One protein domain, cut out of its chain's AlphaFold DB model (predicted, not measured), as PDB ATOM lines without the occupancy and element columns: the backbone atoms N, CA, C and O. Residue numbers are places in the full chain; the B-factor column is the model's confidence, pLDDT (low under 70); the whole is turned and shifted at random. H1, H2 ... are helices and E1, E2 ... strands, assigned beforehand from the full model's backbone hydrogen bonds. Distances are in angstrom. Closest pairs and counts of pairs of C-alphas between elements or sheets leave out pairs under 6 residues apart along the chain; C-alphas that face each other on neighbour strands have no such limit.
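AT A GLANCE: This is residues 180 to 274 of the 282 residues of an uncharacterized protein of Aquabacterium sp. NJ1 (UniProt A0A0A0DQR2). What does one see first? A twisted sheet of four antiparallel strands has two helices over one face, the long H1 on the side of E3 and E4 and the short H2 on the side of E2 and E1. H1 makes the longest axis and reaches the sheet with its residues 189 to 207. What is it built of? The printed part has 95 residues, with two named helices and four named strands in the order H1, E1, E2, H2, E3, E4; the class is mixed, and the sheet's order is E2 - E1 - E3 - E4. How large is it? It is compact, with a radius of gyration of the C-alphas of 13.5 A, and elongated, spanning 45 by 28 by 23 A.

HOW THE PARTS SIT: How do the strands pair? E1, residues 216 to 221, and E2, residues 226 to 231, form an antiparallel hairpin at 167 degrees, with N 219 and O 228 within hydrogen-bond range at 2.9 A. E3, residues 261 to 265, is E1's other antiparallel neighbour at 166 degrees, with N 218 and O 263 at 2.9 A. E4, residues 270 to 273, forms a hairpin with E3, antiparallel at 141 degrees, with N 264 and O 271 at 2.8 A; E4 and E2 are apart. Where are the helices? H1, residues 180 to 209, is on the sheet at a height of 10.3 A, over E3 and only just not over E4, on which 2 of its C-alphas fall; it runs along the strands, at 5 degrees to E3 on the local plane. H2, residues 234 to 244, is on the same face, 9.1 A over the sheet, over E2 and E1; its closest C-alpha pair with E2 is Arg 237 and Cys 231, 5.8 A. Do the helices meet? They only just touch, with 3 pairs of C-alphas within 8 A, H1 with residues 199 to 203 alone; the closest are those of Leu 203 and Leu 243, 7.6 A, at a steep tilt of 48 degrees, opposite ways. How are their backbones? In H2 every O i to N i+4 pair is within hydrogen-bond range, in H1 25 of 26.

IN THESE COORDINATES: Where does the first element begin? H1 begins at C-alpha 180, (69.839, 17.860, 40.451), and is 44.1 A long; H2 measures 15.3 A. How long are the strands? E1 measures 16.6 A, E2 16.4 A, E3 13.0 A and E4 9.4 A, with C-alpha 273 at (44.772, -1.037, 35.750).

THE WHOLE: What is farthest apart? The C-alphas of Glu 180 and Thr 213, 45.9 A. Is any link long? The link from H2 to E3, residues 245 to 260, is long; E2, H2 and E3 make a split strand-helix-strand unit, two strands running the same way with E1 between them, and its crossover is left-handed. Is it whole and confident? The printed part has no cut; its mean pLDDT is 92.5, and residue 254 is under 70.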
ATOM      1  N   GLU A 180      70.866  16.827  40.639       86.88
ATOM      2  CA  GLU A 180      69.839  17.860  40.451       86.88
ATOM      3  C   GLU A 180      68.897  17.500  39.294       86.88
ATOM      4  O   GLU A 180      67.679  17.549  39.458       86.88
ATOM      5  N   ALA A 181      69.442  17.040  38.162       88.94
ATOM      6  CA  ALA A 181      68.640  16.589  37.023       88.94
ATOM      7  C   ALA A 181      67.745  15.386  37.375       88.94
ATOM      8  O   ALA A 181      66.583  15.340  36.969       88.94
ATOM      9  N   ALA A 182      68.253  14.432  38.162       89.31
ATOM     10  CA  ALA A 182      67.463  13.296  38.636       89.31
ATOM     11  C   ALA A 182      66.310  13.740  39.554       89.31
ATOM     12  O   ALA A 182      65.176  13.296  39.378       89.31
ATOM     13  N   MET A 183      66.571  14.664  40.483       91.94
ATOM     14  CA  MET A 183      65.540  15.208  41.371       91.94
ATOM     15  C   MET A 183      64.480  16.002  40.598       91.94
ATOM     16  O   MET A 183      63.286  15.843  40.850       91.94
ATOM     17  N   GLN A 184      64.899  16.816  39.628       92.38
ATOM     18  CA  GLN A 184      63.986  17.563  38.764       92.38
ATOM     19  C   GLN A 184      63.115  16.621  37.921       92.38
ATOM     20  O   GLN A 184      61.920  16.871  37.756       92.38
ATOM     21  N   ARG A 185      63.687  15.515  37.426       91.31
ATOM     22  CA  ARG A 185      62.943  14.488  36.686       91.31
ATOM     23  C   ARG A 185      61.882  13.826  37.559       91.31
ATOM     24  O   ARG A 185      60.742  13.701  37.120       91.31
ATOM     25  N   GLU A 186      62.222  13.467  38.794       92.88
ATOM     26  CA  GLU A 186      61.259  12.886  39.734       92.88
ATOM     27  C   GLU A 186      60.127  13.871  40.056       92.88
ATOM     28  O   GLU A 186      58.952  13.519  39.970       92.88
ATOM     29  N   GLN A 187      60.451  15.139  40.332       94.25
ATOM     30  CA  GLN A 187      59.441  16.178  40.566       94.25
ATOM     31  C   GLN A 187      58.515  16.370  39.357       94.25
ATOM     32  O   GLN A 187      57.303  16.516  39.532       94.25
ATOM     33  N   ALA A 188      59.058  16.320  38.137       91.06
ATOM     34  CA  ALA A 188      58.260  16.387  36.917       91.06
ATOM     35  C   ALA A 188      57.302  15.190  36.801       91.06
ATOM     36  O   ALA A 188      56.117  15.390  36.540       91.06
ATOM     37  N   ILE A 189      57.777  13.968  37.069       92.50
ATOM     38  CA  ILE A 189      56.948  12.752  37.052       92.50
ATOM     39  C   ILE A 189      55.814  12.850  38.081       92.50
ATOM     40  O   ILE A 189      54.660  12.555  37.758       92.50
ATOM     41  N   GLN A 190      56.110  13.297  39.304       95.00
ATOM     42  CA  GLN A 190      55.097  13.478  40.348       95.00
ATOM     43  C   GLN A 190      54.060  14.543  39.957       95.00
ATOM     44  O   GLN A 190      52.857  14.318  40.114       95.00
ATOM     45  N   GLY A 191      54.498  15.657  39.363       94.12
ATOM     46  CA  GLY A 191      53.602  16.682  38.825       94.12
ATOM     47  C   GLY A 191      52.678  16.136  37.730       94.12
ATOM     48  O   GLY A 191      51.466  16.355  37.770       94.12
ATOM     49  N   THR A 192      53.215  15.344  36.795       92.25
ATOM     50  CA  THR A 192      52.415  14.694  35.744       92.25
ATOM     51  C   THR A 192      51.404  13.705  36.325       92.25
ATOM     52  O   THR A 192      50.256  13.685  35.881       92.25
ATOM     53  N   ARG A 193      51.770  12.924  37.353       94.25
ATOM     54  CA  ARG A 193      50.835  12.009  38.040       94.25
ATOM     55  C   ARG A 193      49.656  12.755  38.669       94.25
ATOM     56  O   ARG A 193      48.511  12.325  38.516       94.25
ATOM     57  N   GLN A 194      49.910  13.879  39.338       95.62
ATOM     58  CA  GLN A 194      48.854  14.706  39.940       95.62
ATOM     59  C   GLN A 194      47.948  15.346  38.874       95.62
ATOM     60  O   GLN A 194      46.719  15.313  38.992       95.62
ATOM     61  N   ALA A 195      48.536  15.859  37.789       94.25
ATOM     62  CA  ALA A 195      47.785  16.417  36.664       94.25
ATOM     63  C   ALA A 195      46.898  15.361  35.979       94.25
ATOM     64  O   ALA A 195      45.733  15.628  35.679       94.25
ATOM     65  N   LEU A 196      47.411  14.142  35.780       94.00
ATOM     66  CA  LEU A 196      46.625  13.025  35.251       94.00
ATOM     67  C   LEU A 196      45.479  12.655  36.189       94.00
ATOM     68  O   LEU A 196      44.350  12.517  35.733       94.00
ATOM     69  N   THR A 197      45.747  12.531  37.490       95.00
ATOM     70  CA  THR A 197      44.726  12.149  38.478       95.00
ATOM     71  C   THR A 197      43.575  13.156  38.503       95.00
ATOM     72  O   THR A 197      42.420  12.765  38.338       95.00
ATOM     73  N   SER A 198      43.880  14.455  38.589       95.31
ATOM     74  CA  SER A 198      42.861  15.516  38.585       95.31
ATOM     75  C   SER A 198      42.045  15.559  37.286       95.31
ATOM     76  O   SER A 198      40.820  15.693  37.327       95.31
ATOM     77  N   ARG A 199      42.675  15.378  36.115       94.25
ATOM     78  CA  ARG A 199      41.926  15.302  34.849       94.25
ATOM     79  C   ARG A 199      41.096  14.033  34.712       94.25
ATOM     80  O   ARG A 199      40.007  14.099  34.150       94.25
ATOM     81  N   VAL A 200      41.568  12.903  35.228       94.31
ATOM     82  CA  VAL A 200      40.799  11.652  35.251       94.31
ATOM     83  C   VAL A 200      39.557  11.800  36.127       94.31
ATOM     84  O   VAL A 200      38.492  11.315  35.755       94.31
ATOM     85  N   GLU A 201      39.644  12.508  37.251       94.62
ATOM     86  CA  GLU A 201      38.477  12.810  38.086       94.62
ATOM     87  C   GLU A 201      37.463  13.708  37.368       94.62
ATOM     88  O   GLU A 201      36.266  13.402  37.372       94.62
ATOM     89  N   ALA A 202      37.934  14.757  36.687       93.12
ATOM     90  CA  ALA A 202      37.081  15.610  35.860       93.12
ATOM     91  C   ALA A 202      36.414  14.817  34.719       93.12
ATOM     92  O   ALA A 202      35.205  14.934  34.501       93.12
ATOM     93  N   LEU A 203      37.173  13.947  34.045       92.75
ATOM     94  CA  LEU A 203      36.654  13.045  33.018       92.75
ATOM     95  C   LEU A 203      35.609  12.092  33.608       92.75
ATOM     96  O   LEU A 203      34.544  11.932  33.021       92.75
ATOM     97  N   ARG A 204      35.844  11.509  34.789       94.94
ATOM     98  CA  ARG A 204      34.862  10.636  35.455       94.94
ATOM     99  C   ARG A 204      33.552  11.382  35.724       94.94
ATOM    100  O   ARG A 204      32.480  10.815  35.525       94.94
ATOM    101  N   ALA A 205      33.614  12.644  36.147       94.06
ATOM    102  CA  ALA A 205      32.419  13.468  36.321       94.06
ATOM    103  C   ALA A 205      31.685  13.705  34.988       94.06
ATOM    104  O   ALA A 205      30.461  13.585  34.934       94.06
ATOM    105  N   GLN A 206      32.422  13.964  33.904       93.94
ATOM    106  CA  GLN A 206      31.854  14.142  32.566       93.94
ATOM    107  C   GLN A 206      31.219  12.854  32.016       93.94
ATOM    108  O   GLN A 206      30.130  12.912  31.450       93.94
ATOM    109  N   LEU A 207      31.838  11.692  32.237       93.69
ATOM    110  CA  LEU A 207      31.321  10.386  31.804       93.69
ATOM    111  C   LEU A 207      29.997  10.011  32.471       93.69
ATOM    112  O   LEU A 207      29.162   9.343  31.867       93.69
ATOM    113  N   ARG A 208      29.759  10.490  33.696       94.31
ATOM    114  CA  ARG A 208      28.453  10.332  34.354       94.31
ATOM    115  C   ARG A 208      27.353  11.144  33.672       94.31
ATOM    116  O   ARG A 208      26.200  10.733  33.713       94.31
ATOM    117  N   ALA A 209      27.695  12.282  33.068       94.31
ATOM    118  CA  ALA A 209      26.753  13.109  32.318       94.31
ATOM    119  C   ALA A 209      26.600  12.644  30.862       94.31
ATOM    120  O   ALA A 209      25.545  12.819  30.255       94.31
ATOM    121  N   THR A 210      27.650  12.074  30.274       94.06
ATOM    122  CA  THR A 210      27.646  11.588  28.894       94.06
ATOM    123  C   THR A 210      28.464  10.310  28.801       94.06
ATOM    124  O   THR A 210      29.685  10.358  28.653       94.06
ATOM    125  N   ALA A 211      27.769   9.177  28.885       94.38
ATOM    126  CA  ALA A 211      28.396   7.869  28.795       94.38
ATOM    127  C   ALA A 211      29.084   7.669  27.436       94.38
ATOM    128  O   ALA A 211      28.614   8.169  26.407       94.38
ATOM    129  N   LEU A 212      30.195   6.936  27.449       94.56
ATOM    130  CA  LEU A 212      30.858   6.467  26.230       94.56
ATOM    131  C   LEU A 212      30.036   5.348  25.593       94.56
ATOM    132  O   LEU A 212      29.312   4.626  26.287       94.56
ATOM    133  N   THR A 213      30.148   5.205  24.275       96.25
ATOM    134  CA  THR A 213      29.474   4.122  23.548       96.25
ATOM    135  C   THR A 213      30.234   2.807  23.688       96.25
ATOM    136  O   THR A 213      29.621   1.739  23.657       96.25
ATOM    137  N   GLY A 214      31.553   2.878  23.878       93.81
ATOM    138  CA  GLY A 214      32.437   1.729  23.967       93.81
ATOM    139  C   GLY A 214      33.317   1.681  25.215       93.81
ATOM    140  O   GLY A 214      33.075   2.333  26.235       93.81
ATOM    141  N   ALA A 215      34.360   0.858  25.116       95.06
ATOM    142  CA  ALA A 215      35.434   0.785  26.094       95.06
ATOM    143  C   ALA A 215      36.732   1.297  25.464       95.06
ATOM    144  O   ALA A 215      37.016   1.053  24.288       95.06
ATOM    145  N   CYS A 216      37.529   1.986  26.272       96.50
ATOM    146  CA  CYS A 216      38.830   2.495  25.874       96.50
ATOM    147  C   CYS A 216      39.896   2.079  26.885       96.50
ATOM    148  O   CYS A 216      39.683   2.116  28.096       96.50
ATOM    149  N   GLN A 217      41.076   1.735  26.397       96.38
ATOM    150  CA  GLN A 217      42.279   1.550  27.184       96.38
ATOM    151  C   GLN A 217      43.250   2.691  26.885       96.38
ATOM    152  O   GLN A 217      43.608   2.950  25.737       96.38
ATOM    153  N   ILE A 218      43.675   3.379  27.940       95.50
ATOM    154  CA  ILE A 218      44.644   4.470  27.870       95.50
ATOM    155  C   ILE A 218      45.929   3.969  28.515       95.50
ATOM    156  O   ILE A 218      45.917   3.547  29.671       95.50
ATOM    157  N   GLN A 219      47.032   4.016  27.779       95.69
ATOM    158  CA  GLN A 219      48.354   3.643  28.274       95.69
ATOM    159  C   GLN A 219      49.250   4.878  28.230       95.69
ATOM    160  O   GLN A 219      49.346   5.530  27.191       95.69
ATOM    161  N   VAL A 220      49.873   5.227  29.352       95.06
ATOM    162  CA  VAL A 220      50.646   6.463  29.513       95.06
ATOM    163  C   VAL A 220      52.066   6.140  29.964       95.06
ATOM    164  O   VAL A 220      52.272   5.450  30.963       95.06
ATOM    165  N   SER A 221      53.044   6.672  29.235       94.44
ATOM    166  CA  SER A 221      54.446   6.710  29.657       94.44
ATOM    167  C   SER A 221      54.700   8.057  30.324       94.44
ATOM    168  O   SER A 221      54.671   9.102  29.665       94.44
ATOM    169  N   LEU A 222      54.912   8.047  31.641       93.38
ATOM    170  CA  LEU A 222      55.098   9.268  32.427       93.38
ATOM    171  C   LEU A 222      56.458   9.900  32.137       93.38
ATOM    172  O   LEU A 222      56.571  11.122  32.108       93.38
ATOM    173  N   GLU A 223      57.471   9.075  31.866       92.00
ATOM    174  CA  GLU A 223      58.811   9.562  31.546       92.00
ATOM    175  C   GLU A 223      58.865  10.356  30.238       92.00
ATOM    176  O   GLU A 223      59.582  11.351  30.150       92.00
ATOM    177  N   ARG A 224      58.137   9.896  29.214       92.12
ATOM    178  CA  ARG A 224      58.134  10.502  27.874       92.12
ATOM    179  C   ARG A 224      56.945  11.427  27.632       92.12
ATOM    180  O   ARG A 224      56.909  12.086  26.599       92.12
ATOM    181  N   GLN A 225      55.986  11.464  28.557       93.25
ATOM    182  CA  GLN A 225      54.738  12.226  28.440       93.25
ATOM    183  C   GLN A 225      53.971  11.896  27.150       93.25
ATOM    184  O   GLN A 225      53.370  12.767  26.516       93.25
ATOM    185  N   VAL A 226      53.997  10.623  26.754       94.06
ATOM    186  CA  VAL A 226      53.261  10.096  25.599       94.06
ATOM    187  C   VAL A 226      52.144   9.183  26.083       94.06
ATOM    188  O   VAL A 226      52.303   8.457  27.067       94.06
ATOM    189  N   ALA A 227      51.014   9.210  25.387       94.50
ATOM    190  CA  ALA A 227      49.886   8.337  25.651       94.50
ATOM    191  C   ALA A 227      49.389   7.666  24.373       94.50
ATOM    192  O   ALA A 227      49.339   8.274  23.302       94.50
ATOM    193  N   GLN A 228      48.972   6.415  24.521       94.88
ATOM    194  CA  GLN A 228      48.315   5.631  23.491       94.88
ATOM    195  C   GLN A 228      46.871   5.365  23.912       94.88
ATOM    196  O   GLN A 228      46.614   4.973  25.053       94.88
ATOM    197  N   LEU A 229      45.933   5.580  22.986       95.00
ATOM    198  CA  LEU A 229      44.520   5.270  23.183       95.00
ATOM    199  C   LEU A 229      44.075   4.172  22.237       95.00
ATOM    200  O   LEU A 229      44.009   4.359  21.014       95.00
ATOM    201  N   ASP A 230      43.686   3.062  22.833       95.12
ATOM    202  CA  ASP A 230      42.982   1.999  22.150       95.12
ATOM    203  C   ASP A 230      41.502   2.070  22.523       95.12
ATOM    204  O   ASP A 230      41.151   1.952  23.689       95.12
ATOM    205  N   CYS A 231      40.639   2.352  21.557       95.56
ATOM    206  CA  CYS A 231      39.207   2.535  21.773       95.56
ATOM    207  C   CYS A 231      38.457   1.708  20.745       95.56
ATOM    208  O   CYS A 231      38.848   1.686  19.577       95.56
ATOM    209  N   THR A 232      37.345   1.103  21.159       96.06
ATOM    210  CA  THR A 232      36.463   0.388  20.231       96.06
ATOM    211  C   THR A 232      35.765   1.333  19.253       96.06
ATOM    212  O   THR A 232      35.548   0.964  18.104       96.06
ATOM    213  N   ASP A 233      35.430   2.550  19.695       96.38
ATOM    214  CA  ASP A 233      34.743   3.568  18.895       96.38
ATOM    215  C   ASP A 233      35.650   4.778  18.598       96.38
ATOM    216  O   ASP A 233      36.417   5.245  19.449       96.38
ATOM    217  N   ALA A 234      35.570   5.301  17.372       95.00
ATOM    218  CA  ALA A 234      36.394   6.427  16.930       95.00
ATOM    219  C   ALA A 234      35.941   7.777  17.520       95.00
ATOM    220  O   ALA A 234      36.779   8.652  17.764       95.00
ATOM    221  N   GLY A 235      34.643   7.954  17.779       95.50
ATOM    222  CA  GLY A 235      34.094   9.153  18.414       95.50
ATOM    223  C   GLY A 235      34.533   9.271  19.873       95.50
ATOM    224  O   GLY A 235      34.957  10.348  20.310       95.50
ATOM    225  N   ASP A 236      34.533   8.150  20.593       95.38
ATOM    226  CA  ASP A 236      35.058   8.063  21.961       95.38
ATOM    227  C   ASP A 236      36.556   8.402  22.012       95.38
ATOM    228  O   ASP A 236      36.987   9.200  22.854       95.38
ATOM    229  N   ARG A 237      37.347   7.892  21.053       95.56
ATOM    230  CA  ARG A 237      38.771   8.246  20.917       95.56
ATOM    231  C   ARG A 237      38.965   9.752  20.758       95.56
ATOM    232  O   ARG A 237      39.822  10.317  21.434       95.56
ATOM    233  N   GLN A 238      38.191  10.412  19.897       95.25
ATOM    234  CA  GLN A 238      38.330  11.852  19.652       95.25
ATOM    235  C   GLN A 238      37.969  12.691  20.889       95.25
ATOM    236  O   GLN A 238      38.643  13.681  21.188       95.25
ATOM    237  N   ARG A 239      36.941  12.282  21.643       93.69
ATOM    238  CA  ARG A 239      36.564  12.928  22.912       93.69
ATOM    239  C   ARG A 239      37.627  12.767  23.989       93.69
ATOM    240  O   ARG A 239      37.962  13.733  24.666       93.69
ATOM    241  N   LEU A 240      38.161  11.559  24.160       94.25
ATOM    242  CA  LEU A 240      39.222  11.326  25.138       94.25
ATOM    243  C   LEU A 240      40.524  12.027  24.731       94.25
ATOM    244  O   LEU A 240      41.230  12.557  25.589       94.25
ATOM    245  N   ALA A 241      40.815  12.094  23.430       93.94
ATOM    246  CA  ALA A 241      41.983  12.782  22.897       93.94
ATOM    247  C   ALA A 241      42.008  14.275  23.263       93.94
ATOM    248  O   ALA A 241      43.037  14.768  23.725       93.94
ATOM    249  N   SER A 242      40.885  14.990  23.119       92.94
ATOM    250  CA  SER A 242      40.819  16.419  23.460       92.94
ATOM    251  C   SER A 242      40.997  16.675  24.961       92.94
ATOM    252  O   SER A 242      41.612  17.665  25.355       92.94
ATOM    253  N   LEU A 243      40.532  15.757  25.810       90.62
ATOM    254  CA  LEU A 243      40.664  15.862  27.266       90.62
ATOM    255  C   LEU A 243      42.074  15.551  27.771       90.62
ATOM    256  O   LEU A 243      42.495  16.103  28.790       90.62
ATOM    257  N   LEU A 244      42.819  14.705  27.064       91.56
ATOM    258  CA  LEU A 244      44.223  14.414  27.372       91.56
ATOM    259  C   LEU A 244      45.189  15.457  26.794       91.56
ATOM    260  O   LEU A 244      46.343  15.545  27.228       91.56
ATOM    261  N   GLN A 245      44.711  16.283  25.863       92.00
ATOM    262  CA  GLN A 245      45.508  17.321  25.229       92.00
ATOM    263  C   GLN A 245      46.043  18.319  26.270       92.00
ATOM    264  O   GLN A 245      45.309  18.858  27.106       92.00
ATOM    265  N   GLY A 246      47.356  18.550  26.227       89.56
ATOM    266  CA  GLY A 246      48.067  19.456  27.133       89.56
ATOM    267  C   GLY A 246      48.660  18.804  28.386       89.56
ATOM    268  O   GLY A 246      49.384  19.486  29.102       89.56
ATOM    269  N   ILE A 247      48.402  17.515  28.649       91.25
ATOM    270  CA  ILE A 247      49.175  16.741  29.643       91.25
ATOM    271  C   ILE A 247      50.138  15.792  28.941       91.25
ATOM    272  O   ILE A 247      51.308  15.706  29.301       91.25
ATOM    273  N   VAL A 248      49.619  15.064  27.957       94.31
ATOM    274  CA  VAL A 248      50.347  14.026  27.236       94.31
ATOM    275  C   VAL A 248      50.202  14.242  25.743       94.31
ATOM    276  O   VAL A 248      49.198  14.766  25.253       94.31
ATOM    277  N   THR A 249      51.226  13.828  25.015       94.19
ATOM    278  CA  THR A 249      51.218  13.793  23.560       94.19
ATOM    279  C   THR A 249      50.649  12.459  23.098       94.19
ATOM    280  O   THR A 249      51.015  11.394  23.590       94.19
ATOM    281  N   LEU A 250      49.688  12.515  22.182       93.25
ATOM    282  CA  LEU A 250      49.036  11.325  21.654       93.25
ATOM    283  C   LEU A 250      49.909  10.707  20.573       93.25
ATOM    284  O   LEU A 250      50.247  11.381  19.600       93.25
ATOM    285  N   GLN A 251      50.248   9.432  20.732       89.75
ATOM    286  CA  GLN A 251      51.040   8.699  19.755       89.75
ATOM    287  C   GLN A 251      50.207   7.577  19.133       89.75
ATOM    288  O   GLN A 251      49.454   6.879  19.818       89.75
ATOM    289  N   ALA A 252      50.333   7.414  17.814       79.88
ATOM    290  CA  ALA A 252      49.842   6.222  17.135       79.88
ATOM    291  C   ALA A 252      50.590   4.995  17.675       79.88
ATOM    292  O   ALA A 252      51.745   5.128  18.074       79.88
ATOM    293  N   ALA A 253      49.915   3.842  17.710       71.69
ATOM    294  CA  ALA A 253      50.359   2.626  18.389       71.69
ATOM    295  C   ALA A 253      51.879   2.417  18.337       71.69
ATOM    296  O   ALA A 253      52.437   2.130  17.278       71.69
ATOM    297  N   ALA A 254      52.546   2.615  19.473       64.50
ATOM    298  CA  ALA A 254      53.998   2.632  19.543       64.50
ATOM    299  C   ALA A 254      54.478   1.349  20.217       64.50
ATOM    300  O   ALA A 254      54.412   1.184  21.433       64.50
ATOM    301  N   THR A 255      54.971   0.419  19.407       71.56
ATOM    302  CA  THR A 255      55.615  -0.800  19.895       71.56
ATOM    303  C   THR A 255      56.926  -0.462  20.604       71.56
ATOM    304  O   THR A 255      57.765   0.249  20.052       71.56
ATOM    305  N   GLY A 256      57.118  -0.994  21.814       77.31
ATOM    306  CA  GLY A 256      58.372  -0.875  22.570       77.31
ATOM    307  C   GLY A 256      58.434   0.274  23.580       77.31
ATOM    308  O   GLY A 256      59.507   0.550  24.114       77.31
ATOM    309  N   LEU A 257      57.317   0.948  23.867       81.69
ATOM    310  CA  LEU A 257      57.245   1.881  24.989       81.69
ATOM    311  C   LEU A 257      56.930   1.143  26.294       81.69
ATOM    312  O   LEU A 257      56.033   0.306  26.350       81.69
ATOM    313  N   ALA A 258      57.659   1.492  27.354       87.38
ATOM    314  CA  ALA A 258      57.276   1.139  28.712       87.38
ATOM    315  C   ALA A 258      56.197   2.122  29.188       87.38
ATOM    316  O   ALA A 258      56.398   3.342  29.170       87.38
ATOM    317  N   TYR A 259      55.047   1.581  29.586       89.56
ATOM    318  CA  TYR A 259      53.940   2.349  30.142       89.56
ATOM    319  C   TYR A 259      53.937   2.215  31.660       89.56
ATOM    320  O   TYR A 259      53.925   1.107  32.195       89.56
ATOM    321  N   ASP A 260      53.926   3.354  32.344       91.62
ATOM    322  CA  ASP A 260      53.944   3.421  33.807       91.62
ATOM    323  C   ASP A 260      52.528   3.415  34.393       91.62
ATOM    324  O   ASP A 260      52.316   3.043  35.548       91.62
ATOM    325  N   ALA A 261      51.555   3.881  33.608       93.69
ATOM    326  CA  ALA A 261      50.184   4.085  34.034       93.69
ATOM    327  C   ALA A 261      49.208   3.595  32.966       93.69
ATOM    328  O   ALA A 261      49.263   4.023  31.814       93.69
ATOM    329  N   CYS A 262      48.281   2.727  33.368       95.88
ATOM    330  CA  CYS A 262      47.251   2.207  32.486       95.88
ATOM    331  C   CYS A 262      45.873   2.446  33.086       95.88
ATOM    332  O   CYS A 262      45.638   2.230  34.274       95.88
ATOM    333  N   LEU A 263      44.955   2.910  32.246       96.19
ATOM    334  CA  LEU A 263      43.577   3.176  32.618       96.19
ATOM    335  C   LEU A 263      42.650   2.398  31.696       96.19
ATOM    336  O   LEU A 263      42.826   2.384  30.477       96.19
ATOM    337  N   LYS A 264      41.644   1.766  32.290       96.75
ATOM    338  CA  LYS A 264      40.510   1.186  31.579       96.75
ATOM    339  C   LYS A 264      39.322   2.112  31.770       96.75
ATOM    340  O   LYS A 264      38.863   2.322  32.890       96.75
ATOM    341  N   VAL A 265      38.857   2.681  30.672       96.38
ATOM    342  CA  VAL A 265      37.683   3.538  30.615       96.38
ATOM    343  C   VAL A 265      36.525   2.703  30.087       96.38
ATOM    344  O   VAL A 265      36.598   2.116  29.009       96.38
ATOM    345  N   SER A 266      35.467   2.634  30.879       95.44
ATOM    346  CA  SER A 266      34.191   2.012  30.531       95.44
ATOM    347  C   SER A 266      33.135   3.098  30.312       95.44
ATOM    348  O   SER A 266      33.413   4.279  30.517       95.44
ATOM    349  N   ALA A 267      31.914   2.703  29.943       92.88
ATOM    350  CA  ALA A 267      30.817   3.626  29.652       92.88
ATOM    351  C   ALA A 267      30.624   4.725  30.717       92.88
ATOM    352  O   ALA A 267      30.371   5.873  30.363       92.88
ATOM    353  N   THR A 268      30.758   4.394  32.007       92.69
ATOM    354  CA  THR A 268      30.464   5.319  33.121       92.69
ATOM    355  C   THR A 268      31.572   5.446  34.165       92.69
ATOM    356  O   THR A 268      31.463   6.287  35.061       92.69
ATOM    357  N   ASP A 269      32.633   4.644  34.077       94.38
ATOM    358  CA  ASP A 269      33.698   4.631  35.079       94.38
ATOM    359  C   ASP A 269      35.091   4.473  34.467       94.38
ATOM    360  O   ASP A 269      35.265   3.929  33.375       94.38
ATOM    361  N   ILE A 270      36.090   4.938  35.214       96.19
ATOM    362  CA  ILE A 270      37.508   4.871  34.875       96.19
ATOM    363  C   ILE A 270      38.213   4.123  35.990       96.19
ATOM    364  O   ILE A 270      38.144   4.526  37.153       96.19
ATOM    365  N   GLN A 271      38.941   3.077  35.635       96.00
ATOM    366  CA  GLN A 271      39.679   2.259  36.584       96.00
ATOM    367  C   GLN A 271      41.163   2.283  36.249       96.00
ATOM    368  O   GLN A 271      41.555   2.143  35.090       96.00
ATOM    369  N   TRP A 272      41.991   2.448  37.276       94.38
ATOM    370  CA  TRP A 272      43.427   2.243  37.156       94.38
ATOM    371  C   TRP A 272      43.688   0.743  37.048       94.38
ATOM    372  O   TRP A 272      43.230  -0.034  37.884       94.38
ATOM    373  N   ALA A 273      44.398   0.342  36.004       94.31
ATOM    374  CA  ALA A 273      44.772  -1.037  35.750       94.31
ATOM    375  C   ALA A 273      46.295  -1.168  35.767       94.31
ATOM    376  O   ALA A 273      47.027  -0.217  35.489       94.31
ATOM    377  N   THR A 274      46.781  -2.368  36.062       92.88
ATOM    378  CA  THR A 274      48.185  -2.703  35.842       92.88
ATOM    379  C   THR A 274      48.474  -2.693  34.344       92.88
ATOM    380  O   THR A 274      47.677  -3.189  33.540       92.88
TER     381      THR A 274